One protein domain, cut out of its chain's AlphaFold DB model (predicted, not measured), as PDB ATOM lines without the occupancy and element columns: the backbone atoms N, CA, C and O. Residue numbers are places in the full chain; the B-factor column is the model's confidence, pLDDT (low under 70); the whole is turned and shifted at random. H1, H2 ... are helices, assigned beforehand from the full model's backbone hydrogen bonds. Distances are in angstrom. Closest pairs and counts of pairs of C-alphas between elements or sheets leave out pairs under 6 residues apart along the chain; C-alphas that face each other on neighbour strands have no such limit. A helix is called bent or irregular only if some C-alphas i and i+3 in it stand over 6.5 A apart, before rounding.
ATOM      1  N   LYS A  43     -37.160 -49.415  24.529       90.06
ATOM      2  CA  LYS A  43     -37.537 -48.130  23.895       90.06
ATOM      3  C   LYS A  43     -38.969 -47.655  24.177       90.06
ATOM      4  O   LYS A  43     -39.183 -46.502  24.521       90.06
ATOM      5  N   LYS A  44     -39.956 -48.557  24.093       90.12
ATOM      6  CA  LYS A  44     -41.380 -48.241  24.337       90.12
ATOM      7  C   LYS A  44     -41.681 -47.736  25.759       90.12
ATOM      8  O   LYS A  44     -42.775 -47.243  26.000       90.12
ATOM      9  N   ARG A  45     -40.754 -47.906  26.704       91.94
ATOM     10  CA  ARG A  45     -40.893 -47.492  28.102       91.94
ATOM     11  C   ARG A  45     -40.241 -46.149  28.405       91.94
ATOM     12  O   ARG A  45     -40.559 -45.605  29.448       91.94
ATOM     13  N   PHE A  46     -39.412 -45.585  27.521       94.38
ATOM     14  CA  PHE A  46     -38.635 -44.376  27.832       94.38
ATOM     15  C   PHE A  46     -39.502 -43.222  28.330       94.38
ATOM     16  O   PHE A  46     -39.228 -42.699  29.402       94.38
ATOM     17  N   TRP A  47     -40.592 -42.903  27.628       92.56
ATOM     18  CA  TRP A  47     -41.514 -41.846  28.053       92.56
ATOM     19  C   TRP A  47     -42.154 -42.123  29.424       92.56
ATOM     20  O   TRP A  47     -42.207 -41.245  30.281       92.56
ATOM     21  N   LYS A  48     -42.578 -43.369  29.679       94.25
ATOM     22  CA  LYS A  48     -43.146 -43.766  30.977       94.25
ATOM     23  C   LYS A  48     -42.106 -43.679  32.099       94.25
ATOM     24  O   LYS A  48     -42.416 -43.182  33.179       94.25
ATOM     25  N   ASP A  49     -40.904 -44.185  31.845       94.50
ATOM     26  CA  ASP A  49     -39.817 -44.239  32.820       94.50
ATOM     27  C   ASP A  49     -39.397 -42.816  33.220       94.50
ATOM     28  O   ASP A  49     -39.248 -42.527  34.407       94.50
ATOM     29  N   THR A  50     -39.289 -41.896  32.255       95.19
ATOM     30  CA  THR A  50     -38.967 -40.495  32.550       95.19
ATOM     31  C   THR A  50     -40.110 -39.758  33.239       95.19
ATOM     32  O   THR A  50     -39.864 -39.033  34.199       95.19
ATOM     33  N   GLY A  51     -41.363 -40.004  32.841       94.94
ATOM     34  CA  GLY A  51     -42.528 -39.447  33.530       94.94
ATOM     35  C   GLY A  51     -42.597 -39.862  35.005       94.94
ATOM     36  O   GLY A  51     -42.882 -39.028  35.863       94.94
ATOM     37  N   SER A  52     -42.270 -41.120  35.321       94.62
ATOM     38  CA  SER A  52     -42.149 -41.587  36.712       94.62
ATOM     39  C   SER A  52     -41.025 -40.865  37.456       94.62
ATOM     40  O   SER A  52     -41.223 -40.426  38.585       94.62
ATOM     41  N   LEU A  53     -39.862 -40.703  36.816       95.38
ATOM     42  CA  LEU A  53     -38.705 -40.037  37.413       95.38
ATOM     43  C   LEU A  53     -38.975 -38.552  37.706       95.38
ATOM     44  O   LEU A  53     -38.542 -38.044  38.739       95.38
ATOM     45  N   ILE A  54     -39.733 -37.874  36.837       96.00
ATOM     46  CA  ILE A  54     -40.211 -36.504  37.062       96.00
ATOM     47  C   ILE A  54     -41.137 -36.443  38.275       96.00
ATOM     48  O   ILE A  54     -40.921 -35.610  39.150       96.00
ATOM     49  N   GLN A  55     -42.151 -37.311  38.345       95.12
ATOM     50  CA  GLN A  55     -43.088 -37.330  39.476       95.12
ATOM     51  C   GLN A  55     -42.352 -37.544  40.796       95.12
ATOM     52  O   GLN A  55     -42.564 -36.799  41.748       95.12
ATOM     53  N   ASP A  56     -41.433 -38.507  40.819       94.44
ATOM     54  CA  ASP A  56     -40.578 -38.777  41.966       94.44
ATOM     55  C   ASP A  56     -39.757 -37.546  42.363       94.44
ATOM     56  O   ASP A  56     -39.735 -37.167  43.531       94.44
ATOM     57  N   ALA A  57     -39.088 -36.895  41.409       94.31
ATOM     58  CA  ALA A  57     -38.301 -35.685  41.660       94.31
ATOM     59  C   ALA A  57     -39.157 -34.512  42.164       94.31
ATOM     60  O   ALA A  57     -38.696 -33.714  42.982       94.31
ATOM     61  N   ILE A  58     -40.405 -34.404  41.704       93.12
ATOM     62  CA  ILE A  58     -41.346 -33.384  42.169       93.12
ATOM     63  C   ILE A  58     -41.763 -33.648  43.613       93.12
ATOM     64  O   ILE A  58     -41.692 -32.729  44.427       93.12
ATOM     65  N   ILE A  59     -42.150 -34.888  43.932       91.69
ATOM     66  CA  ILE A  59     -42.555 -35.306  45.284       91.69
ATOM     67  C   ILE A  59     -41.441 -35.017  46.295       91.69
ATOM     68  O   ILE A  59     -41.712 -34.468  47.361       91.69
ATOM     69  N   ASP A  60     -40.192 -35.309  45.930       90.88
ATOM     70  CA  ASP A  60     -39.030 -35.100  46.801       90.88
ATOM     71  C   ASP A  60     -38.460 -33.662  46.716       90.88
ATOM     72  O   ASP A  60     -37.440 -33.347  47.336       90.88
ATOM     73  N   GLY A  61     -39.119 -32.763  45.973       90.31
ATOM     74  CA  GLY A  61     -38.840 -31.324  45.974       90.31
ATOM     75  C   GLY A  61     -37.634 -30.865  45.148       90.31
ATOM     76  O   GLY A  61     -37.172 -29.747  45.337       90.31
ATOM     77  N   LEU A  62     -37.118 -31.669  44.210       92.06
ATOM     78  CA  LEU A  62     -35.934 -31.314  43.401       92.06
ATOM     79  C   LEU A  62     -36.180 -30.138  42.434       92.06
ATOM     80  O   LEU A  62     -35.241 -29.470  42.016       92.06
ATOM     81  N   HIS A  63     -37.438 -29.895  42.072       91.12
ATOM     82  CA  HIS A  63     -37.874 -28.830  41.162       91.12
ATOM     83  C   HIS A  63     -37.990 -27.444  41.826       91.12
ATOM     84  O   HIS A  63     -38.276 -26.456  41.143       91.12
ATOM     85  N   PHE A  64     -37.812 -27.371  43.148       85.75
ATOM     86  CA  PHE A  64     -38.017 -26.162  43.933       85.75
ATOM     87  C   PHE A  64     -36.756 -25.821  44.734       85.75
ATOM     88  O   PHE A  64     -36.301 -26.621  45.550       85.75
ATOM     89  N   ASP A  65     -36.204 -24.620  44.536       79.75
ATOM     90  CA  ASP A  65     -35.117 -24.129  45.388       79.75
ATOM     91  C   ASP A  65     -35.700 -23.515  46.664       79.75
ATOM     92  O   ASP A  65     -36.090 -22.346  46.712       79.75
ATOM     93  N   ALA A  66     -35.748 -24.313  47.727       63.47
ATOM     94  CA  ALA A  66     -36.129 -23.846  49.051       63.47
ATOM     95  C   ALA A  66     -34.949 -23.159  49.756       63.47
ATOM     96  O   ALA A  66     -34.644 -23.469  50.907       63.47
ATOM     97  N   SER A  67     -34.279 -22.222  49.080       63.09
ATOM     98  CA  SER A  67     -33.114 -21.491  49.597       63.09
ATOM     99  C   SER A  67     -33.363 -20.823  50.959       63.09
ATOM    100  O   SER A  67     -32.417 -20.620  51.720       63.09
ATOM    101  N   SER A  68     -34.630 -20.552  51.297       53.44
ATOM    102  CA  SER A  68     -35.091 -20.043  52.593       53.44
ATOM    103  C   SER A  68     -35.346 -21.119  53.664       53.44
ATOM    104  O   SER A  68     -35.313 -20.801  54.854       53.44
ATOM    105  N   SER A  69     -35.563 -22.388  53.297       56.25
ATOM    106  CA  SER A  69     -35.658 -23.509  54.242       56.25
ATOM    107  C   SER A  69     -34.267 -24.125  54.425       56.25
ATOM    108  O   SER A  69     -33.776 -24.895  53.603       56.25
ATOM    109  N   CYS A  70     -33.590 -23.711  55.490       57.38
ATOM    110  CA  CYS A  70     -32.157 -23.862  55.760       57.38
ATOM    111  C   CYS A  70     -31.632 -25.312  55.979       57.38
ATOM    112  O   CYS A  70     -30.664 -25.501  56.713       57.38
ATOM    113  N   THR A  71     -32.252 -26.345  55.401       75.88
ATOM    114  CA  THR A  71     -31.909 -27.754  55.684       75.88
ATOM    115  C   THR A  71     -30.822 -28.315  54.764       75.88
ATOM    116  O   THR A  71     -29.986 -29.095  55.215       75.88
ATOM    117  N   ASP A  72     -30.799 -27.927  53.487       85.56
ATOM    118  CA  ASP A  72     -29.830 -28.468  52.529       85.56
ATOM    119  C   ASP A  72     -28.503 -27.699  52.554       85.56
ATOM    120  O   ASP A  72     -28.477 -26.465  52.483       85.56
ATOM    121  N   SER A  73     -27.390 -28.442  52.576       90.06
ATOM    122  CA  SER A  73     -26.059 -27.873  52.353       90.06
ATOM    123  C   SER A  73     -25.942 -27.287  50.935       90.06
ATOM    124  O   SER A  73     -26.662 -27.719  50.027       90.06
ATOM    125  N   PRO A  74     -25.020 -26.336  50.696       91.06
ATOM    126  CA  PRO A  74     -24.786 -25.787  49.357       91.06
ATOM    127  C   PRO A  74     -24.501 -26.868  48.309       91.06
ATOM    128  O   PRO A  74     -25.054 -26.821  47.215       91.06
ATOM    129  N   TYR A  75     -23.712 -27.884  48.676       92.25
ATOM    130  CA  TYR A  75     -23.449 -29.045  47.826       92.25
ATOM    131  C   TYR A  75     -24.728 -29.818  47.489       92.25
ATOM    132  O   TYR A  75     -24.999 -30.076  46.320       92.25
ATOM    133  N   MET A  76     -25.553 -30.147  48.491       91.75
ATOM    134  CA  MET A  76     -26.801 -30.885  48.267       91.75
ATOM    135  C   MET A  76     -27.739 -30.124  47.323       91.75
ATOM    136  O   MET A  76     -28.341 -30.724  46.434       91.75
ATOM    137  N   ARG A  77     -27.834 -28.802  47.487       91.44
ATOM    138  CA  ARG A  77     -28.662 -27.939  46.638       91.44
ATOM    139  C   ARG A  77     -28.193 -27.933  45.186       91.44
ATOM    140  O   ARG A  77     -29.006 -28.122  44.283       91.44
ATOM    141  N   GLU A  78     -26.893 -27.770  44.961       93.69
ATOM    142  CA  GLU A  78     -26.317 -27.811  43.615       93.69
ATOM    143  C   GLU A  78     -26.492 -29.197  42.981       93.69
ATOM    144  O   GLU A  78     -26.926 -29.306  41.837       93.69
ATOM    145  N   MET A  79     -26.276 -30.277  43.737       94.62
ATOM    146  CA  MET A  79     -26.485 -31.632  43.226       94.62
ATOM    147  C   MET A  79     -27.948 -31.922  42.866       94.62
ATOM    148  O   MET A  79     -28.214 -32.529  41.826       94.62
ATOM    149  N   LYS A  80     -28.914 -31.472  43.681       93.88
ATOM    150  CA  LYS A  80     -30.347 -31.557  43.348       93.88
ATOM    151  C   LYS A  80     -30.662 -30.774  42.072       93.88
ATOM    152  O   LYS A  80     -31.355 -31.299  41.205       93.88
ATOM    153  N   THR A  81     -30.095 -29.574  41.930       94.31
ATOM    154  CA  THR A  81     -30.257 -28.710  40.748       94.31
ATOM    155  C   THR A  81     -29.715 -29.379  39.483       94.31
ATOM    156  O   THR A  81     -30.404 -29.435  38.462       94.31
ATOM    157  N   ARG A  82     -28.520 -29.979  39.555       95.81
ATOM    158  CA  ARG A  82     -27.918 -30.742  38.451       95.81
ATOM    159  C   ARG A  82     -28.754 -31.961  38.072       95.81
ATOM    160  O   ARG A  82     -29.016 -32.175  36.892       95.81
ATOM    161  N   ILE A  83     -29.213 -32.744  39.045       96.31
ATOM    162  CA  ILE A  83     -30.049 -33.923  38.776       96.31
ATOM    163  C   ILE A  83     -31.387 -33.518  38.163       96.31
ATOM    164  O   ILE A  83     -31.801 -34.113  37.171       96.31
ATOM    165  N   TRP A  84     -32.036 -32.480  38.693       96.12
ATOM    166  CA  TRP A  84     -33.256 -31.937  38.103       96.12
ATOM    167  C   TRP A  84     -33.039 -31.519  36.647       96.12
ATOM    168  O   TRP A  84     -33.839 -31.877  35.780       96.12
ATOM    169  N   ALA A  85     -31.923 -30.841  36.359       96.06
ATOM    170  CA  ALA A  85     -31.553 -30.461  35.004       96.06
ATOM    171  C   ALA A  85     -31.384 -31.676  34.073       96.06
ATOM    172  O   ALA A  85     -31.823 -31.607  32.931       96.06
ATOM    173  N   VAL A  86     -30.818 -32.795  34.547       96.50
ATOM    174  CA  VAL A  86     -30.735 -34.039  33.753       96.50
ATOM    175  C   VAL A  86     -32.120 -34.632  33.509       96.50
ATOM    176  O   VAL A  86     -32.444 -34.951  32.369       96.50
ATOM    177  N   ILE A  87     -32.936 -34.780  34.559       96.94
ATOM    178  CA  ILE A  87     -34.259 -35.424  34.484       96.94
ATOM    179  C   ILE A  87     -35.161 -34.698  33.485       96.94
ATOM    180  O   ILE A  87     -35.780 -35.338  32.636       96.94
ATOM    181  N   ARG A  88     -35.211 -33.363  33.555       95.31
ATOM    182  CA  ARG A  88     -36.018 -32.568  32.625       95.31
ATOM    183  C   ARG A  88     -35.486 -32.657  31.192       95.31
ATOM    184  O   ARG A  88     -36.273 -32.734  30.256       95.31
ATOM    185  N   GLU A  89     -34.166 -32.711  31.014       94.81
ATOM    186  CA  GLU A  89     -33.549 -32.768  29.687       94.81
ATOM    187  C   GLU A  89     -33.878 -34.071  28.961       94.81
ATOM    188  O   GLU A  89     -34.303 -34.059  27.807       94.81
ATOM    189  N   VAL A  90     -33.760 -35.205  29.658       94.69
ATOM    190  CA  VAL A  90     -34.103 -36.497  29.059       94.69
ATOM    191  C   VAL A  90     -35.593 -36.630  28.749       94.69
ATOM    192  O   VAL A  90     -35.954 -37.338  27.807       94.69
ATOM    193  N   ASP A  91     -36.452 -35.953  29.516       94.88
ATOM    194  CA  ASP A  91     -37.888 -35.905  29.252       94.88
ATOM    195  C   ASP A  91     -38.185 -35.129  27.983       94.88
ATOM    196  O   ASP A  91     -38.826 -35.667  27.085       94.88
ATOM    197  N   LEU A  92     -37.630 -33.921  27.872       93.19
ATOM    198  CA  LEU A  92     -37.771 -33.068  26.701       93.19
ATOM    199  C   LEU A  92     -37.291 -33.777  25.428       93.19
ATOM    200  O   LEU A  92     -37.974 -33.735  24.406       93.19
ATOM    201  N   GLN A  93     -36.190 -34.527  25.515       91.62
ATOM    202  CA  GLN A  93     -35.727 -35.369  24.413       91.62
ATOM    203  C   GLN A  93     -36.767 -36.435  24.007       91.62
ATOM    204  O   GLN A  93     -36.955 -36.684  22.818       91.62
ATOM    205  N   ASN A  94     -37.482 -37.058  24.955       91.12
ATOM    206  CA  ASN A  94     -38.565 -37.990  24.601       91.12
ATOM    207  C   ASN A  94     -39.734 -37.290  23.898       91.12
ATOM    208  O   ASN A  94     -40.379 -37.921  23.058       91.12
ATOM    209  N   LEU A  95     -40.031 -36.032  24.250       89.38
ATOM    210  CA  LEU A  95     -41.112 -35.269  23.614       89.38
ATOM    211  C   LEU A  95     -40.822 -35.110  22.126       89.38
ATOM    212  O   LEU A  95     -41.676 -35.447  21.314       89.38
ATOM    213  N   PHE A  96     -39.603 -34.698  21.771       88.19
ATOM    214  CA  PHE A  96     -39.204 -34.538  20.372       88.19
ATOM    215  C   PHE A  96     -39.116 -35.862  19.611       88.19
ATOM    216  O   PHE A  96     -39.578 -35.943  18.477       88.19
ATOM    217  N   GLU A  97     -38.606 -36.928  20.234       87.56
ATOM    218  CA  GLU A  97     -38.475 -38.229  19.563       87.56
ATOM    219  C   GLU A  97     -39.809 -38.972  19.376       87.56
ATOM    220  O   GLU A  97     -39.951 -39.772  18.450       87.56
ATOM    221  N   SER A  98     -40.768 -38.785  20.290       85.56
ATOM    222  CA  SER A  98     -42.015 -39.568  20.320       85.56
ATOM    223  C   SER A  98     -43.278 -38.744  20.061       85.56
ATOM    224  O   SER A  98     -44.351 -39.328  19.916       85.56
ATOM    225  N   GLY A  99     -43.180 -37.412  20.028       85.38
ATOM    226  CA  GLY A  99     -44.320 -36.502  19.892       85.38
ATOM    227  C   GLY A  99     -45.322 -36.599  21.045       85.38
ATOM    228  O   GLY A  99     -46.521 -36.408  20.847       85.38
ATOM    229  N   LEU A 100     -44.855 -36.978  22.239       84.94
ATOM    230  CA  LEU A 100     -45.693 -37.190  23.420       84.94
ATOM    231  C   LEU A 100     -45.657 -35.958  24.339       84.94
ATOM    232  O   LEU A 100     -44.657 -35.246  24.350       84.94
ATOM    233  N   PRO A 101     -46.718 -35.691  25.123       86.00
ATOM    234  CA  PRO A 101     -46.745 -34.567  26.054       86.00
ATOM    235  C   PRO A 101     -45.922 -34.830  27.324       86.00
ATOM    236  O   PRO A 101     -45.695 -35.980  27.705       86.00
ATOM    237  N   SER A 102     -45.527 -33.753  28.008       90.00
ATOM    238  CA  SER A 102     -44.821 -33.790  29.295       90.00
ATOM    239  C   SER A 102     -45.702 -33.285  30.435       90.00
ATOM    240  O   SER A 102     -46.580 -32.442  30.244       90.00
ATOM    241  N   LEU A 103     -45.406 -33.743  31.653       90.44
ATOM    242  CA  LEU A 103     -45.926 -33.144  32.885       90.44
ATOM    243  C   LEU A 103     -45.384 -31.726  33.114       90.44
ATOM    244  O   LEU A 103     -46.042 -30.913  33.759       90.44
ATOM    245  N   LEU A 104     -44.207 -31.419  32.564       92.94
ATOM    246  CA  LEU A 104     -43.505 -30.156  32.778       92.94
ATOM    247  C   LEU A 104     -44.193 -28.957  32.111       92.94
ATOM    248  O   LEU A 104     -43.907 -27.828  32.489       92.94
ATOM    249  N   TYR A 105     -45.146 -29.172  31.198       91.06
ATOM    250  CA  TYR A 105     -45.929 -28.092  30.576       91.06
ATOM    251  C   TYR A 105     -46.725 -27.247  31.575       91.06
ATOM    252  O   TYR A 105     -47.008 -26.085  31.304       91.06
ATOM    253  N   ASN A 106     -47.094 -27.823  32.721       87.62
ATOM    254  CA  ASN A 106     -47.908 -27.151  33.738       87.62
ATOM    255  C   ASN A 106     -47.148 -26.931  35.051       87.62
ATOM    256  O   ASN A 106     -47.756 -26.636  36.078       87.62
ATOM    257  N   ILE A 107     -45.828 -27.122  35.041       88.19
ATOM    258  CA  ILE A 107     -44.990 -27.006  36.230       88.19
ATOM    259  C   ILE A 107     -44.032 -25.853  36.010       88.19
ATOM    260  O   ILE A 107     -43.230 -25.872  35.081       88.19
ATOM    261  N   GLN A 108     -44.086 -24.871  36.903       84.38
ATOM    262  CA  GLN A 108     -43.122 -23.785  36.932       84.38
ATOM    263  C   GLN A 108     -42.061 -24.095  37.997       84.38
ATOM    264  O   GLN A 108     -42.315 -23.877  39.184       84.38
ATOM    265  N   PRO A 109     -40.896 -24.656  37.620       80.56
ATOM    266  CA  PRO A 109     -39.825 -24.894  38.576       80.56
ATOM    267  C   PRO A 109     -39.303 -23.554  39.106       80.56
ATOM    268  O   PRO A 109     -39.088 -22.623  38.331       80.56
ATOM    269  N   SER A 110     -39.076 -23.462  40.417       83.25
ATOM    270  CA  SER A 110     -38.394 -22.303  41.014       83.25
ATOM    271  C   SER A 110     -36.876 -22.488  41.070       83.25
ATOM    272  O   SER A 110     -36.152 -21.538  41.356       83.25
ATOM    273  N   VAL A 111     -36.388 -23.703  40.801       85.94
ATOM    274  CA  VAL A 111     -34.957 -23.999  40.746       85.94
ATOM    275  C   VAL A 111     -34.315 -23.392  39.493       85.94
ATOM    276  O   VAL A 111     -34.833 -23.515  38.380       85.94
ATOM    277  N   GLY A 112     -33.181 -22.719  39.691       86.56
ATOM    278  CA  GLY A 112     -32.411 -22.077  38.629       86.56
ATOM    279  C   GLY A 112     -31.608 -23.053  37.761       86.56
ATOM    280  O   GLY A 112     -31.736 -24.275  37.850       86.56
ATOM    281  N   ALA A 113     -30.760 -22.496  36.895       90.75
ATOM    282  CA  ALA A 113     -29.765 -23.278  36.167       90.75
ATOM    283  C   ALA A 113     -28.649 -23.758  37.118       90.75
ATOM    284  O   ALA A 113     -28.328 -23.040  38.069       90.75
ATOM    285  N   PRO A 114     -28.031 -24.926  36.855       94.06
ATOM    286  CA  PRO A 114     -26.822 -25.344  37.561       94.06
ATOM    287  C   PRO A 114     -25.702 -24.304  37.458       94.06
ATOM    288  O   PRO A 114     -25.614 -23.572  36.466       94.06
ATOM    289  N   ALA A 115     -24.822 -24.261  38.456       94.81
ATOM    290  CA  ALA A 115     -23.649 -23.398  38.416       94.81
ATOM    291  C   ALA A 115     -22.553 -24.006  37.522       94.81
ATOM    292  O   ALA A 115     -22.307 -25.215  37.544       94.81
ATOM    293  N   ASN A 116     -21.852 -23.165  36.751       96.06
ATOM    294  CA  ASN A 116     -20.734 -23.596  35.906       96.06
ATOM    295  C   ASN A 116     -19.488 -23.878  36.766       96.06
ATOM    296  O   ASN A 116     -18.601 -23.036  36.884       96.06
ATOM    297  N   LEU A 117     -19.463 -25.037  37.418       95.50
ATOM    298  CA  LEU A 117     -18.429 -25.467  38.362       95.50
ATOM    299  C   LEU A 117     -17.956 -26.875  38.009       95.50
ATOM    300  O   LEU A 117     -18.778 -27.713  37.617       95.50
ATOM    301  N   ASP A 118     -16.663 -27.143  38.189       93.31
ATOM    302  CA  ASP A 118     -16.154 -28.511  38.118       93.31
ATOM    303  C   ASP A 118     -16.425 -29.242  39.436       93.31
ATOM    304  O   ASP A 118     -16.501 -28.630  40.503       93.31
ATOM    305  N   ASP A 119     -16.579 -30.560  39.356       90.75
ATOM    306  CA  ASP A 119     -16.933 -31.401  40.508       90.75
ATOM    307  C   ASP A 119     -15.850 -31.378  41.597       90.75
ATOM    308  O   ASP A 119     -16.152 -31.518  42.776       90.75
ATOM    309  N   GLU A 120     -14.599 -31.123  41.211       92.50
ATOM    310  CA  GLU A 120     -13.458 -31.021  42.127       92.50
ATOM    311  C   GLU A 120     -13.394 -29.673  42.873       92.50
ATOM    312  O   GLU A 120     -12.639 -29.534  43.836       92.50
ATOM    313  N   ASP A 121     -14.170 -28.665  42.450       92.50
ATOM    314  CA  ASP A 121     -14.123 -27.324  43.049       92.50
ATOM    315  C   ASP A 121     -14.882 -27.248  44.392       92.50
ATOM    316  O   ASP A 121     -14.706 -26.286  45.149       92.50
ATOM    317  N   PHE A 122     -15.760 -28.215  44.694       94.75
ATOM    318  CA  PHE A 122     -16.594 -28.219  45.901       94.75
ATOM    319  C   PHE A 122     -17.089 -29.622  46.282       94.75
ATOM    320  O   PHE A 122     -17.235 -30.510  45.455       94.75
ATOM    321  N   ASP A 123     -17.405 -29.809  47.562       94.88
ATOM    322  CA  ASP A 123     -17.773 -31.103  48.144       94.88
ATOM    323  C   ASP A 123     -18.848 -30.977  49.242       94.88
ATOM    324  O   ASP A 123     -19.306 -29.884  49.587       94.88
ATOM    325  N   GLU A 124     -19.222 -32.100  49.862       92.50
ATOM    326  CA  GLU A 124     -20.200 -32.148  50.962       92.50
ATOM    327  C   GLU A 124     -19.838 -31.261  52.169       92.50
ATOM    328  O   GLU A 124     -20.723 -30.872  52.937       92.50
ATOM    329  N   LYS A 125     -18.552 -30.929  52.352       93.38
ATOM    330  CA  LYS A 125     -18.046 -30.110  53.466       93.38
ATOM    331  C   LYS A 125     -18.037 -28.618  53.135       93.38
ATOM    332  O   LYS A 125     -17.788 -27.791  54.020       93.38
ATOM    333  N   SER A 126     -18.313 -28.258  51.887       92.50
ATOM    334  CA  SER A 126     -18.281 -26.886  51.404       92.50
ATOM    335  C   SER A 126     -19.413 -26.056  52.015       92.50
ATOM    336  O   SER A 126     -20.600 -26.342  51.863       92.50
ATOM    337  N   LYS A 127     -19.039 -24.986  52.729       91.31
ATOM    338  CA  LYS A 127     -19.983 -24.090  53.430       91.31
ATOM    339  C   LYS A 127     -20.663 -23.071  52.518       91.31
ATOM    340  O   LYS A 127     -21.641 -22.449  52.919       91.31
ATOM    341  N   LYS A 128     -20.131 -22.882  51.315       91.88
ATOM    342  CA  LYS A 128     -20.681 -22.051  50.242       91.88
ATOM    343  C   LYS A 128     -20.227 -22.630  48.906       91.88
ATOM    344  O   LYS A 128     -19.183 -23.280  48.869       91.88
ATOM    345  N   LEU A 129     -20.985 -22.376  47.845       91.06
ATOM    346  CA  LEU A 129     -20.510 -22.677  46.499       91.06
ATOM    347  C   LEU A 129     -19.374 -21.709  46.124       91.06
ATOM    348  O   LEU A 129     -19.418 -20.538  46.529       91.06
ATOM    349  N   PRO A 130     -18.350 -22.184  45.398       94.12
ATOM    350  CA  PRO A 130     -17.374 -21.311  44.761       94.12
ATOM    351  C   PRO A 130     -18.048 -20.432  43.699       94.12
ATOM    352  O   PRO A 130     -19.194 -20.653  43.301       94.12
ATOM    353  N   GLU A 131     -17.337 -19.397  43.262       94.56
ATOM    354  CA  GLU A 131     -17.813 -18.534  42.184       94.56
ATOM    355  C   GLU A 131     -17.892 -19.326  40.873       94.56
ATOM    356  O   GLU A 131     -16.952 -20.035  40.513       94.56
ATOM    357  N   ALA A 132     -19.026 -19.222  40.177       95.44
ATOM    358  CA  ALA A 132     -19.235 -19.917  38.913       95.44
ATOM    359  C   ALA A 132     -18.237 -19.428  37.855       95.44
ATOM    360  O   ALA A 132     -18.050 -18.224  37.668       95.44
ATOM    361  N   LYS A 133     -17.633 -20.367  37.124       94.75
ATOM    362  CA  LYS A 133     -16.700 -20.054  36.042       94.75
ATOM    363  C   LYS A 133     -17.440 -19.336  34.906       94.75
ATOM    364  O   LYS A 133     -18.601 -19.664  34.629       94.75
ATOM    365  N   PRO A 134     -16.787 -18.397  34.199       94.56
ATOM    366  CA  PRO A 134     -17.356 -17.753  33.021       94.56
ATOM    367  C   PRO A 134     -17.894 -18.768  32.005       94.56
ATOM    368  O   PRO A 134     -17.326 -19.841  31.830       94.56
ATOM    369  N   LEU A 135     -18.979 -18.438  31.303       92.19
ATOM    370  CA  LEU A 135     -19.629 -19.384  30.382       92.19
ATOM    371  C   LEU A 135     -18.753 -19.786  29.187       92.19
ATOM    372  O   LEU A 135     -18.952 -20.858  28.619       92.19
ATOM    373  N   ASN A 136     -17.782 -18.946  28.823       90.50
ATOM    374  CA  ASN A 136     -16.778 -19.231  27.798       90.50
ATOM    375  C   ASN A 136     -15.663 -20.175  28.287       90.50
ATOM    376  O   ASN A 136     -14.830 -20.580  27.483       90.50
ATOM    377  N   GLN A 137     -15.649 -20.542  29.570       91.56
ATOM    378  CA  GLN A 137     -14.764 -21.553  30.127       91.56
ATOM    379  C   GLN A 137     -15.529 -22.870  30.277       91.56
ATOM    380  O   GLN A 137     -16.537 -22.946  30.983       91.56
ATOM    381  N   HIS A 138     -15.034 -23.906  29.600       91.81
ATOM    382  CA  HIS A 138     -15.624 -25.238  29.662       91.81
ATOM    383  C   HIS A 138     -15.397 -25.881  31.038       91.81
ATOM    384  O   HIS A 138     -14.298 -25.815  31.588       91.81
ATOM    385  N   THR A 139     -16.433 -26.543  31.544       92.75
ATOM    386  CA  THR A 139     -16.460 -27.382  32.752       92.75
ATOM    387  C   THR A 139     -17.283 -28.634  32.461       92.75
ATOM    388  O   THR A 139     -18.038 -28.675  31.485       92.75
ATOM    389  N   PHE A 140     -17.244 -29.633  33.341       89.94
ATOM    390  CA  PHE A 140     -18.125 -30.806  33.205       89.94
ATOM    391  C   PHE A 140     -19.627 -30.478  33.284       89.94
ATOM    392  O   PHE A 140     -20.452 -31.235  32.772       89.94
ATOM    393  N   THR A 141     -19.996 -29.324  33.849       93.25
ATOM    394  CA  THR A 141     -21.396 -28.877  33.972       93.25
ATOM    395  C   THR A 141     -21.826 -27.970  32.812       93.25
ATOM    396  O   THR A 141     -23.009 -27.655  32.674       93.25
ATOM    397  N   SER A 142     -20.904 -27.588  31.917       94.12
ATOM    398  CA  SER A 142     -21.164 -26.655  30.810       94.12
ATOM    399  C   SER A 142     -22.361 -27.047  29.942       94.12
ATOM    400  O   SER A 142     -23.178 -26.184  29.625       94.12
ATOM    401  N   TYR A 143     -22.533 -28.339  29.631       93.69
ATOM    402  CA  TYR A 143     -23.722 -28.815  28.915       93.69
ATOM    403  C   TYR A 143     -25.015 -28.401  29.628       93.69
ATOM    404  O   TYR A 143     -25.913 -27.823  29.021       93.69
ATOM    405  N   GLN A 144     -25.109 -28.674  30.931       94.69
ATOM    406  CA  GLN A 144     -26.326 -28.440  31.702       94.69
ATOM    407  C   GLN A 144     -26.630 -26.945  31.828       94.69
ATOM    408  O   GLN A 144     -27.794 -26.559  31.734       94.69
ATOM    409  N   VAL A 145     -25.597 -26.112  32.003       95.25
ATOM    410  CA  VAL A 145     -25.745 -24.650  32.081       95.25
ATOM    411  C   VAL A 145     -26.272 -24.082  30.767       95.25
ATOM    412  O   VAL A 145     -27.242 -23.325  30.768       95.25
ATOM    413  N   HIS A 146     -25.680 -24.467  29.635       94.25
ATOM    414  CA  HIS A 146     -26.092 -23.957  28.325       94.25
ATOM    415  C   HIS A 146     -27.440 -24.523  27.878       94.25
ATOM    416  O   HIS A 146     -28.303 -23.767  27.436       94.25
ATOM    417  N   SER A 147     -27.690 -25.815  28.106       94.50
ATOM    418  CA  SER A 147     -28.992 -26.433  27.828       94.50
ATOM    419  C   SER A 147     -30.119 -25.799  28.655       94.50
ATOM    420  O   SER A 147     -31.248 -25.652  28.180       94.50
ATOM    421  N   ALA A 148     -29.825 -25.358  29.886       94.12
ATOM    422  CA  ALA A 148     -30.783 -24.652  30.734       94.12
ATOM    423  C   ALA A 148     -31.212 -23.287  30.174       94.12
ATOM    424  O   ALA A 148     -32.342 -22.877  30.430       94.12
ATOM    425  N   ARG A 149     -30.352 -22.595  29.414       93.50
ATOM    426  CA  ARG A 149     -30.656 -21.266  28.848       93.50
ATOM    427  C   ARG A 149     -31.732 -21.323  27.771       93.50
ATOM    428  O   ARG A 149     -32.583 -20.446  27.714       93.50
ATOM    429  N   SER A 150     -31.713 -22.366  26.945       94.06
ATOM    430  CA  SER A 150     -32.716 -22.579  25.898       94.06
ATOM    431  C   SER A 150     -33.919 -23.394  26.380       94.06
ATOM    432  O   SER A 150     -34.873 -23.561  25.632       94.06
ATOM    433  N   TRP A 151     -33.911 -23.899  27.620       93.75
ATOM    434  CA  TRP A 151     -34.942 -24.805  28.140       93.75
ATOM    435  C   TRP A 151     -36.375 -24.303  27.908       93.75
ATOM    436  O   TRP A 151     -37.188 -25.032  27.346       93.75
ATOM    437  N   SER A 152     -36.678 -23.065  28.315       93.00
ATOM    438  CA  SER A 152     -38.035 -22.511  28.218       93.00
ATOM    439  C   SER A 152     -38.515 -22.419  26.771       93.00
ATOM    440  O   SER A 152     -39.625 -22.850  26.478       93.00
ATOM    441  N   LEU A 153     -37.647 -21.955  25.866       93.75
ATOM    442  CA  LEU A 153     -37.914 -21.900  24.427       93.75
ATOM    443  C   LEU A 153     -38.224 -23.294  23.869       93.75
ATOM    444  O   LEU A 153     -39.217 -23.495  23.175       93.75
ATOM    445  N   ARG A 154     -37.392 -24.285  24.204       93.81
ATOM    446  CA  ARG A 154     -37.559 -25.658  23.713       93.81
ATOM    447  C   ARG A 154     -38.839 -26.306  24.243       93.81
ATOM    448  O   ARG A 154     -39.512 -27.009  23.493       93.81
ATOM    449  N   LEU A 155     -39.193 -26.049  25.502       93.00
ATOM    450  CA  LEU A 155     -40.431 -26.541  26.108       93.00
ATOM    451  C   LEU A 155     -41.676 -25.868  25.503       93.00
ATOM    452  O   LEU A 155     -42.676 -26.540  25.262       93.00
ATOM    453  N   GLU A 156     -41.616 -24.564  25.222       91.75
ATOM    454  CA  GLU A 156     -42.696 -23.831  24.549       91.75
ATOM    455  C   GLU A 156     -42.924 -24.374  23.134       91.75
ATOM    456  O   GLU A 156     -44.050 -24.734  22.780       91.75
ATOM    457  N   ILE A 157     -41.851 -24.522  22.348       91.06
ATOM    458  CA  ILE A 157     -41.906 -25.118  21.008       91.06
ATOM    459  C   ILE A 157     -42.515 -26.523  21.079       91.06
ATOM    460  O   ILE A 157     -43.464 -26.816  20.349       91.06
ATOM    461  N   SER A 158     -42.041 -27.385  21.987       90.56
ATOM    462  CA  SER A 158     -42.565 -28.751  22.108       90.56
ATOM    463  C   SER A 158     -44.046 -28.762  22.493       90.56
ATOM    464  O   SER A 158     -44.827 -29.542  21.947       90.56
ATOM    465  N   GLN A 159     -44.467 -27.878  23.401       89.75
ATOM    466  CA  GLN A 159     -45.867 -27.755  23.791       89.75
ATOM    467  C   GLN A 159     -46.731 -27.335  22.601       89.75
ATOM    468  O   GLN A 159     -47.814 -27.890  22.413       89.75
ATOM    469  N   ARG A 160     -46.268 -26.400  21.768       88.12
ATOM    470  CA  ARG A 160     -46.996 -25.953  20.572       88.12
ATOM    471  C   ARG A 160     -47.067 -27.026  19.488       88.12
ATOM    472  O   ARG A 160     -48.125 -27.181  18.884       88.12
ATOM    473  N   LEU A 161     -45.989 -27.779  19.272       85.50
ATOM    474  CA  LEU A 161     -45.925 -28.836  18.259       85.50
ATOM    475  C   LEU A 161     -46.742 -30.079  18.642       85.50
ATOM    476  O   LEU A 161     -47.405 -30.671  17.790       85.50
ATOM    477  N   PHE A 162     -46.707 -30.476  19.916       83.81
ATOM    478  CA  PHE A 162     -47.282 -31.747  20.379       83.81
ATOM    479  C   PHE A 162     -48.615 -31.603  21.123       83.81
ATOM    480  O   PHE A 162     -49.187 -32.603  21.563       83.81
ATOM    481  N   SER A 163     -49.146 -30.385  21.265       76.50
ATOM    482  CA  SER A 163     -50.509 -30.190  21.773       76.50
ATOM    483  C   SER A 163     -51.542 -30.847  20.846       76.50
ATOM    484  O   SER A 163     -51.337 -30.889  19.630       76.50
ATOM    485  N   PRO A 164     -52.674 -31.353  21.383       68.88
ATOM    486  CA  PRO A 164     -53.715 -31.985  20.578       68.88
ATOM    487  C   PRO A 164     -54.104 -31.114  19.379       68.88
ATOM    488  O   PRO A 164     -54.433 -29.932  19.532       68.88
ATOM    489  N   ARG A 165     -54.037 -31.707  18.181       55.00
ATOM    490  CA  ARG A 165     -54.299 -31.022  16.909       55.00
ATOM    491  C   ARG A 165     -55.661 -30.327  16.976       55.00
ATOM    492  O   ARG A 165     -56.684 -30.993  17.107       55.00
ATOM    493  N   GLY A 166     -55.652 -28.997  16.901       54.16
ATOM    494  CA  GLY A 166     -56.852 -28.154  16.928       54.16
ATOM    495  C   GLY A 166     -56.824 -27.002  17.936       54.16
ATOM    496  O   GLY A 166     -57.644 -26.102  17.813       54.16
ATOM    497  N   ALA A 167     -55.890 -26.988  18.898       61.34
ATOM    498  CA  ALA A 167     -55.891 -25.969  19.954       61.34
ATOM    499  C   ALA A 167     -55.269 -24.617  19.553       61.34
ATOM    500  O   ALA A 167     -55.701 -23.609  20.094       61.34
ATOM    501  N   ASN A 168     -54.280 -24.580  18.645       66.94
ATOM    502  CA  ASN A 168     -53.733 -23.362  18.017       66.94
ATOM    503  C   ASN A 168     -52.634 -23.738  16.996       66.94
ATOM    504  O   ASN A 168     -51.537 -24.103  17.428       66.94
ATOM    505  N   PRO A 169     -52.874 -23.678  15.672       75.88
ATOM    506  CA  PRO A 169     -51.803 -23.876  14.694       75.88
ATOM    507  C   PRO A 169     -50.717 -22.801  14.857       75.88
ATOM    508  O   PRO A 169     -51.000 -21.682  15.292       75.88
ATOM    509  N   LEU A 170     -49.467 -23.142  14.536       85.06
ATOM    510  CA  LEU A 170     -48.372 -22.172  14.523       85.06
ATOM    511  C   LEU A 170     -48.641 -21.113  13.452       85.06
ATOM    512  O   LEU A 170     -48.865 -21.445  12.288       85.06
ATOM    513  N   SER A 171     -48.643 -19.841  13.852       89.00
ATOM    514  CA  SER A 171     -48.696 -18.738  12.896       89.00
ATOM    515  C   SER A 171     -47.330 -18.557  12.227       89.00
ATOM    516  O   SER A 171     -46.302 -18.961  12.769       89.00
ATOM    517  N   TYR A 172     -47.297 -17.907  11.063       88.56
ATOM    518  CA  TYR A 172     -46.030 -17.546  10.420       88.56
ATOM    519  C   TYR A 172     -45.150 -16.664  11.325       88.56
ATOM    520  O   TYR A 172     -43.929 -16.801  11.332       88.56
ATOM    521  N   GLU A 173     -45.768 -15.798  12.131       91.44
ATOM    522  CA  GLU A 173     -45.063 -14.949  13.094       91.44
ATOM    523  C   GLU A 173     -44.427 -15.766  14.226       91.44
ATOM    524  O   GLU A 173     -43.276 -15.518  14.578       91.44
ATOM    525  N   ASP A 174     -45.132 -16.775  14.756       90.19
ATOM    526  CA  ASP A 174     -44.567 -17.695  15.755       90.19
ATOM    527  C   ASP A 174     -43.370 -18.457  15.184       90.19
ATOM    528  O   ASP A 174     -42.341 -18.584  15.841       90.19
ATOM    529  N   ILE A 175     -43.493 -18.930  13.943       89.56
ATOM    530  CA  ILE A 175     -42.431 -19.642  13.226       89.56
ATOM    531  C   ILE A 175     -41.194 -18.747  13.102       89.56
ATOM    532  O   ILE A 175     -40.106 -19.156  13.504       89.56
ATOM    533  N   LEU A 176     -41.361 -17.513  12.617       92.12
ATOM    534  CA  LEU A 176     -40.260 -16.560  12.464       92.12
ATOM    535  C   LEU A 176     -39.600 -16.225  13.810       92.12
ATOM    536  O   LEU A 176     -38.370 -16.188  13.893       92.12
ATOM    537  N   ARG A 177     -40.409 -16.027  14.863       94.31
ATOM    538  CA  ARG A 177     -39.931 -15.804  16.235       94.31
ATOM    539  C   ARG A 177     -39.072 -16.976  16.706       94.31
ATOM    540  O   ARG A 177     -37.914 -16.769  17.060       94.31
ATOM    541  N   TYR A 178     -39.593 -18.202  16.653       93.44
ATOM    542  CA  TYR A 178     -38.856 -19.381  17.108       93.44
ATOM    543  C   TYR A 178     -37.591 -19.631  16.286       93.44
ATOM    544  O   TYR A 178     -36.561 -19.962  16.869       93.44
ATOM    545  N   THR A 179     -37.605 -19.426  14.961       91.94
ATOM    546  CA  THR A 179     -36.380 -19.518  14.149       91.94
ATOM    547  C   THR A 179     -35.318 -18.546  14.642       91.94
ATOM    548  O   THR A 179     -34.152 -18.925  14.774       91.94
ATOM    549  N   HIS A 180     -35.707 -17.295  14.897       94.62
ATOM    550  CA  HIS A 180     -34.787 -16.264  15.351       94.62
ATOM    551  C   HIS A 180     -34.203 -16.607  16.725       94.62
ATOM    552  O   HIS A 180     -32.983 -16.641  16.872       94.62
ATOM    553  N   GLU A 181     -35.054 -16.950  17.693       95.44
ATOM    554  CA  GLU A 181     -34.627 -17.276  19.057       95.44
ATOM    555  C   GLU A 181     -33.756 -18.540  19.112       95.44
ATOM    556  O   GLU A 181     -32.747 -18.563  19.815       95.44
ATOM    557  N   VAL A 182     -34.079 -19.576  18.327       94.06
ATOM    558  CA  VAL A 182     -33.237 -20.781  18.217       94.06
ATOM    559  C   VAL A 182     -31.888 -20.448  17.579       94.06
ATOM    560  O   VAL A 182     -30.864 -20.939  18.046       94.06
ATOM    561  N   THR A 183     -31.860 -19.607  16.541       93.56
ATOM    562  CA  THR A 183     -30.601 -19.190  15.899       93.56
ATOM    563  C   THR A 183     -29.726 -18.409  16.874       93.56
ATOM    564  O   THR A 183     -28.551 -18.723  17.023       93.56
ATOM    565  N   GLN A 184     -30.315 -17.472  17.617       94.81
ATOM    566  CA  GLN A 184     -29.606 -16.732  18.654       94.81
ATOM    567  C   GLN A 184     -29.075 -17.661  19.756       94.81
ATOM    568  O   GLN A 184     -27.925 -17.536  20.165       94.81
ATOM    569  N   ALA A 185     -29.875 -18.635  20.203       93.94
ATOM    570  CA  ALA A 185     -29.436 -19.614  21.193       93.94
ATOM    571  C   ALA A 185     -28.279 -20.494  20.689       93.94
ATOM    572  O   ALA A 185     -27.460 -20.924  21.496       93.94
ATOM    573  N   ILE A 186     -28.211 -20.763  19.380       92.06
ATOM    574  CA  ILE A 186     -27.093 -21.465  18.740       92.06
ATOM    575  C   ILE A 186     -25.840 -20.581  18.717       92.06
ATOM    576  O   ILE A 186     -24.759 -21.061  19.051       92.06
ATOM    577  N   ASP A 187     -25.981 -19.309  18.344       92.25
ATOM    578  CA  ASP A 187     -24.865 -18.360  18.240       92.25
ATOM    579  C   ASP A 187     -24.263 -18.005  19.613       92.25
ATOM    580  O   ASP A 187     -23.072 -17.715  19.721       92.25
ATOM    581  N   ASP A 188     -25.066 -18.083  20.677       92.06
ATOM    582  CA  ASP A 188     -24.644 -17.883  22.066       92.06
ATOM    583  C   ASP A 188     -23.751 -19.020  22.615       92.06
ATOM    584  O   ASP A 188     -23.143 -18.858  23.681       92.06
ATOM    585  N   ILE A 189     -23.676 -20.177  21.938       91.25
ATOM    586  CA  ILE A 189     -22.879 -21.321  22.402       91.25
ATOM    587  C   ILE A 189     -21.388 -21.063  22.122       91.25
ATOM    588  O   ILE A 189     -20.974 -20.931  20.969       91.25
ATOM    589  N   PRO A 190     -20.528 -21.059  23.152       91.12
ATOM    590  CA  PRO A 190     -19.089 -20.903  22.969       91.12
ATOM    591  C   PRO A 190     -18.458 -22.160  22.350       91.12
ATOM    592  O   PRO A 190     -18.756 -23.285  22.740       91.12
ATOM    593  N   SER A 191     -17.506 -21.976  21.431       81.50
ATOM    594  CA  SER A 191     -16.812 -23.071  20.732       81.50
ATOM    595  C   SER A 191     -15.720 -23.782  21.551       81.50
ATOM    596  O   SER A 191     -15.159 -24.769  21.073       81.50
ATOM    597  N   TRP A 192     -15.421 -23.292  22.767       82.25
ATOM    598  CA  TRP A 192     -14.486 -23.855  23.761       82.25
ATOM    599  C   TRP A 192     -13.220 -24.520  23.182       82.25
ATOM    600  O   TRP A 192     -12.862 -25.632  23.582       82.25
ATOM    601  N   ASP A 193     -12.572 -23.866  22.213       68.31
ATOM    602  CA  ASP A 193     -11.367 -24.344  21.519       68.31
ATOM    603  C   ASP A 193     -11.406 -25.836  21.120       68.31
ATOM    604  O   ASP A 193     -10.392 -26.541  21.138       68.31
ATOM    605  N   ALA A 194     -12.571 -26.316  20.664       60.56
ATOM    606  CA  ALA A 194     -12.800 -27.682  20.165       60.56
ATOM    607  C   ALA A 194     -11.860 -28.111  19.008       60.56
ATOM    608  O   ALA A 194     -11.823 -29.277  18.611       60.56
ATOM    609  N   ASN A 195     -11.052 -27.185  18.483       54.47
ATOM    610  CA  ASN A 195     -10.045 -27.395  17.443       54.47
ATOM    611  C   ASN A 195      -8.884 -28.322  17.876       54.47
ATOM    612  O   ASN A 195      -8.162 -28.838  17.020       54.47
ATOM    613  N   GLY A 196      -8.701 -28.555  19.183       55.16
ATOM    614  CA  GLY A 196      -7.657 -29.424  19.748       55.16
ATOM    615  C   GLY A 196      -7.991 -30.923  19.824       55.16
ATOM    616  O   GLY A 196      -7.165 -31.697  20.298       55.16
ATOM    617  N   ALA A 197      -9.166 -31.365  19.356       55.66
ATOM    618  CA  ALA A 197      -9.738 -32.705  19.582       55.66
ATOM    619  C   ALA A 197      -8.983 -33.916  18.965       55.66
ATOM    620  O   ALA A 197      -9.522 -35.024  18.904       55.66
ATOM    621  N   LYS A 198      -7.739 -33.752  18.498       55.56
ATOM    622  CA  LYS A 198      -6.987 -34.806  17.796       55.56
ATOM    623  C   LYS A 198      -6.597 -35.990  18.702       55.56
ATOM    624  O   LYS A 198      -6.527 -37.109  18.204       55.56
ATOM    625  N   GLU A 199      -6.449 -35.803  20.014       57.78
ATOM    626  CA  GLU A 199      -6.005 -36.847  20.964       57.78
ATOM    627  C   GLU A 199      -7.150 -37.491  21.766       57.78
ATOM    628  O   GLU A 199      -8.068 -36.790  22.183       57.78
ATOM    629  N   GLU A 200      -7.080 -38.816  21.988       54.66
ATOM    630  CA  GLU A 200      -8.172 -39.669  22.508       54.66
ATOM    631  C   GLU A 200      -8.730 -39.321  23.888       54.66
ATOM    632  O   GLU A 200      -9.950 -39.359  24.047       54.66
ATOM    633  N   ASP A 201      -7.884 -38.854  24.802       55.88
ATOM    634  CA  ASP A 201      -8.255 -38.481  26.176       55.88
ATOM    635  C   ASP A 201      -8.150 -36.969  26.445       55.88
ATOM    636  O   ASP A 201      -8.112 -36.520  27.592       55.88
ATOM    637  N   SER A 202      -8.082 -36.140  25.398       63.38
ATOM    638  CA  SER A 202      -7.922 -34.699  25.597       63.38
ATOM    639  C   SER A 202      -9.210 -34.059  26.137       63.38
ATOM    640  O   SER A 202     -10.288 -34.303  25.580       63.38
ATOM    641  N   PRO A 203      -9.137 -33.150  27.132       66.38
ATOM    642  CA  PRO A 203     -10.284 -32.345  27.565       66.38
ATOM    643  C   PRO A 203     -10.930 -31.556  26.409       66.38
ATOM    644  O   PRO A 203     -12.126 -31.266  26.457       66.38
ATOM    645  N   ALA A 204     -10.185 -31.306  25.325       73.19
ATOM    646  CA  ALA A 204     -10.696 -30.707  24.092       73.19
ATOM    647  C   ALA A 204     -11.716 -31.588  23.343       73.19
ATOM    648  O   ALA A 204     -12.543 -31.076  22.592       73.19
ATOM    649  N   ARG A 205     -11.693 -32.918  23.524       78.81
ATOM    650  CA  ARG A 205     -12.725 -33.802  22.958       78.81
ATOM    651  C   ARG A 205     -14.041 -33.672  23.699       78.81
ATOM    652  O   ARG A 205     -15.086 -33.640  23.061       78.81
ATOM    653  N   ILE A 206     -13.998 -33.583  25.026       81.19
ATOM    654  CA  ILE A 206     -15.206 -33.430  25.844       81.19
ATOM    655  C   ILE A 206     -15.873 -32.091  25.520       81.19
ATOM    656  O   ILE A 206     -17.078 -32.066  25.281       81.19
ATOM    657  N   SER A 207     -15.098 -31.008  25.400       84.06
ATOM    658  CA  SER A 207     -15.645 -29.716  24.972       84.06
ATOM    659  C   SER A 207     -16.231 -29.763  23.558       84.06
ATOM    660  O   SER A 207     -17.332 -29.256  23.341       84.06
ATOM    661  N   ALA A 208     -15.573 -30.450  22.617       85.62
ATOM    662  CA  ALA A 208     -16.091 -30.649  21.262       85.62
ATOM    663  C   ALA A 208     -17.397 -31.461  21.231       85.62
ATOM    664  O   ALA A 208     -18.317 -31.119  20.485       85.62
ATOM    665  N   VAL A 209     -17.506 -32.521  22.039       86.69
ATOM    666  CA  VAL A 209     -18.728 -33.333  22.159       86.69
ATOM    667  C   VAL A 209     -19.856 -32.509  22.771       86.69
ATOM    668  O   VAL A 209     -20.954 -32.500  22.219       86.69
ATOM    669  N   THR A 210     -19.584 -31.767  23.849       86.81
ATOM    670  CA  THR A 210     -20.559 -30.870  24.487       86.81
ATOM    671  C   THR A 210     -21.084 -29.835  23.496       86.81
ATOM    672  O   THR A 210     -22.295 -29.696  23.336       86.81
ATOM    673  N   TYR A 211     -20.179 -29.161  22.782       88.56
ATOM    674  CA  TYR A 211     -20.519 -28.206  21.730       88.56
ATOM    675  C   TYR A 211     -21.389 -28.854  20.648       88.56
ATOM    676  O   TYR A 211     -22.484 -28.380  20.348       88.56
ATOM    677  N   THR A 212     -20.944 -29.985  20.098       89.75
ATOM    678  CA  THR A 212     -21.653 -30.676  19.012       89.75
ATOM    679  C   THR A 212     -23.052 -31.101  19.441       89.75
ATOM    680  O   THR A 212     -23.999 -30.940  18.673       89.75
ATOM    681  N   TYR A 213     -23.202 -31.607  20.665       89.56
ATOM    682  CA  TYR A 213     -24.482 -32.075  21.175       89.56
ATOM    683  C   TYR A 213     -25.470 -30.923  21.417       89.56
ATOM    684  O   TYR A 213     -26.612 -31.022  20.976       89.56
ATOM    685  N   LEU A 214     -25.027 -29.797  21.999       90.44
ATOM    686  CA  LEU A 214     -25.858 -28.588  22.143       90.44
ATOM    687  C   LEU A 214     -26.308 -28.040  20.779       90.44
ATOM    688  O   LEU A 214     -27.475 -27.699  20.588       90.44
ATOM    689  N   HIS A 215     -25.396 -28.000  19.806       90.44
ATOM    690  CA  HIS A 215     -25.731 -27.581  18.446       90.44
ATOM    691  C   HIS A 215     -26.725 -28.528  17.778       90.44
ATOM    692  O   HIS A 215     -27.648 -28.063  17.115       90.44
ATOM    693  N   PHE A 216     -26.527 -29.838  17.915       89.19
ATOM    694  CA  PHE A 216     -27.412 -30.846  17.338       89.19
ATOM    695  C   PHE A 216     -28.827 -30.721  17.909       89.19
ATOM    696  O   PHE A 216     -29.776 -30.548  17.152       89.19
ATOM    697  N   GLN A 217     -28.940 -30.670  19.237       88.75
ATOM    698  CA  GLN A 217     -30.196 -30.508  19.964       88.75
ATOM    699  C   GLN A 217     -30.994 -29.279  19.506       88.75
ATOM    700  O   GLN A 217     -32.206 -29.364  19.341       88.75
ATOM    701  N   LEU A 218     -30.343 -28.130  19.293       87.38
ATOM    702  CA  LEU A 218     -31.025 -26.919  18.819       87.38
ATOM    703  C   LEU A 218     -31.316 -26.942  17.314       87.38
ATOM    704  O   LEU A 218     -32.334 -26.407  16.876       87.38
ATOM    705  N   LYS A 219     -30.454 -27.571  16.509       84.75
ATOM    706  CA  LYS A 219     -30.680 -27.717  15.066       84.75
ATOM    707  C   LYS A 219     -31.850 -28.643  14.752       84.75
ATOM    708  O   LYS A 219     -32.624 -28.300  13.868       84.75
ATOM    709  N   GLU A 220     -32.023 -29.740  15.491       78.56
ATOM    710  CA  GLU A 220     -33.180 -30.632  15.321       78.56
ATOM    711  C   GLU A 220     -34.504 -29.874  15.494       78.56
ATOM    712  O   GLU A 220     -35.441 -30.070  14.725       78.56
ATOM    713  N   LEU A 221     -34.579 -28.918  16.424       76.31
ATOM    714  CA  LEU A 221     -35.772 -28.076  16.609       76.31
ATOM    715  C   LEU A 221     -36.068 -27.189  15.405       76.31
ATOM    716  O   LEU A 221     -37.230 -26.938  15.077       76.31
ATOM    717  N   ARG A 222     -35.006 -26.725  14.744       68.50
ATOM    718  CA  ARG A 222     -35.089 -25.948  13.509       68.50
ATOM    719  C   ARG A 222     -35.515 -26.797  12.308       68.50
ATOM    720  O   ARG A 222     -35.882 -26.238  11.289       68.50
ATOM    721  N   GLU A 223     -35.449 -28.118  12.388       67.06
ATOM    722  CA  GLU A 223     -35.897 -29.004  11.307       67.06
ATOM    723  C   GLU A 223     -37.321 -29.506  11.585       67.06
ATOM    724  O   GLU A 223     -38.190 -29.399  10.727       67.06
ATOM    725  N   ILE A 224     -37.611 -29.914  12.827       59.62
ATOM    726  CA  ILE A 224     -38.916 -30.461  13.239       59.62
ATOM    727  C   ILE A 224     -40.047 -29.419  13.184       59.62
ATOM    728  O   ILE A 224     -41.200 -29.784  12.968       59.62
ATOM    729  N   SER A 225     -39.761 -28.126  13.374       54.75
ATOM    730  CA  SER A 225     -40.819 -27.098  13.383       54.75
ATOM    731  C   SER A 225     -41.220 -26.590  11.985       54.75
ATOM    732  O   SER A 225     -42.035 -25.672  11.902       54.75
ATOM    733  N   PHE A 226     -40.630 -27.124  10.904       52.22
ATOM    734  CA  PHE A 226     -40.657 -26.495   9.572       52.22
ATOM    735  C   PHE A 226     -40.949 -27.455   8.398       52.22
ATOM    736  O   PHE A 226     -40.850 -27.027   7.246       52.22
TER     737      PHE A 226
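AT A GLANCE: This is residues 43 to 226 of the 227 residues of the protein "Putative c6 zinc finger domain containing protein" of Eutypa lata (strain UCR-EL1) (UniProt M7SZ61). Bent H4 lies between two helical hairpins, H1 with H2 and H5 with H6. The printed part, 184 residues with six named helices, is all helix. It is compact, radius of gyration of the C-alphas 17.7 A, spans 53 by 44 by 32 A.

HOW THE PARTS SIT: H2, residues 74 to 98, touches H1, residues 43 to 59, closest at C-alphas 91 and 50, 5.8 A. H4, residues 142 to 162, is one helix by hydrogen bonds but bent: C-alphas 149 and 152 are 7.5 A apart. Its arms H4a, to residue 149, and H4b, from 152, touch H2. H6, residues 203 to 224, touches H4a and H5, residues 172 to 187. Within H2, H4a, H4b and H5 every O i to N i+4 pair is within hydrogen-bond range.

IN THESE COORDINATES: H2 begins at C-alpha 74 (-24.786, -25.787, 49.357); H6 ends at C-alpha 224 (-38.916, -30.461, 13.239). H1 is irregular, C-alphas 44 and 47 being 7.4 A apart.

THE WHOLE: The link H3 to H4 is long; 26 residues have pLDDT under 70.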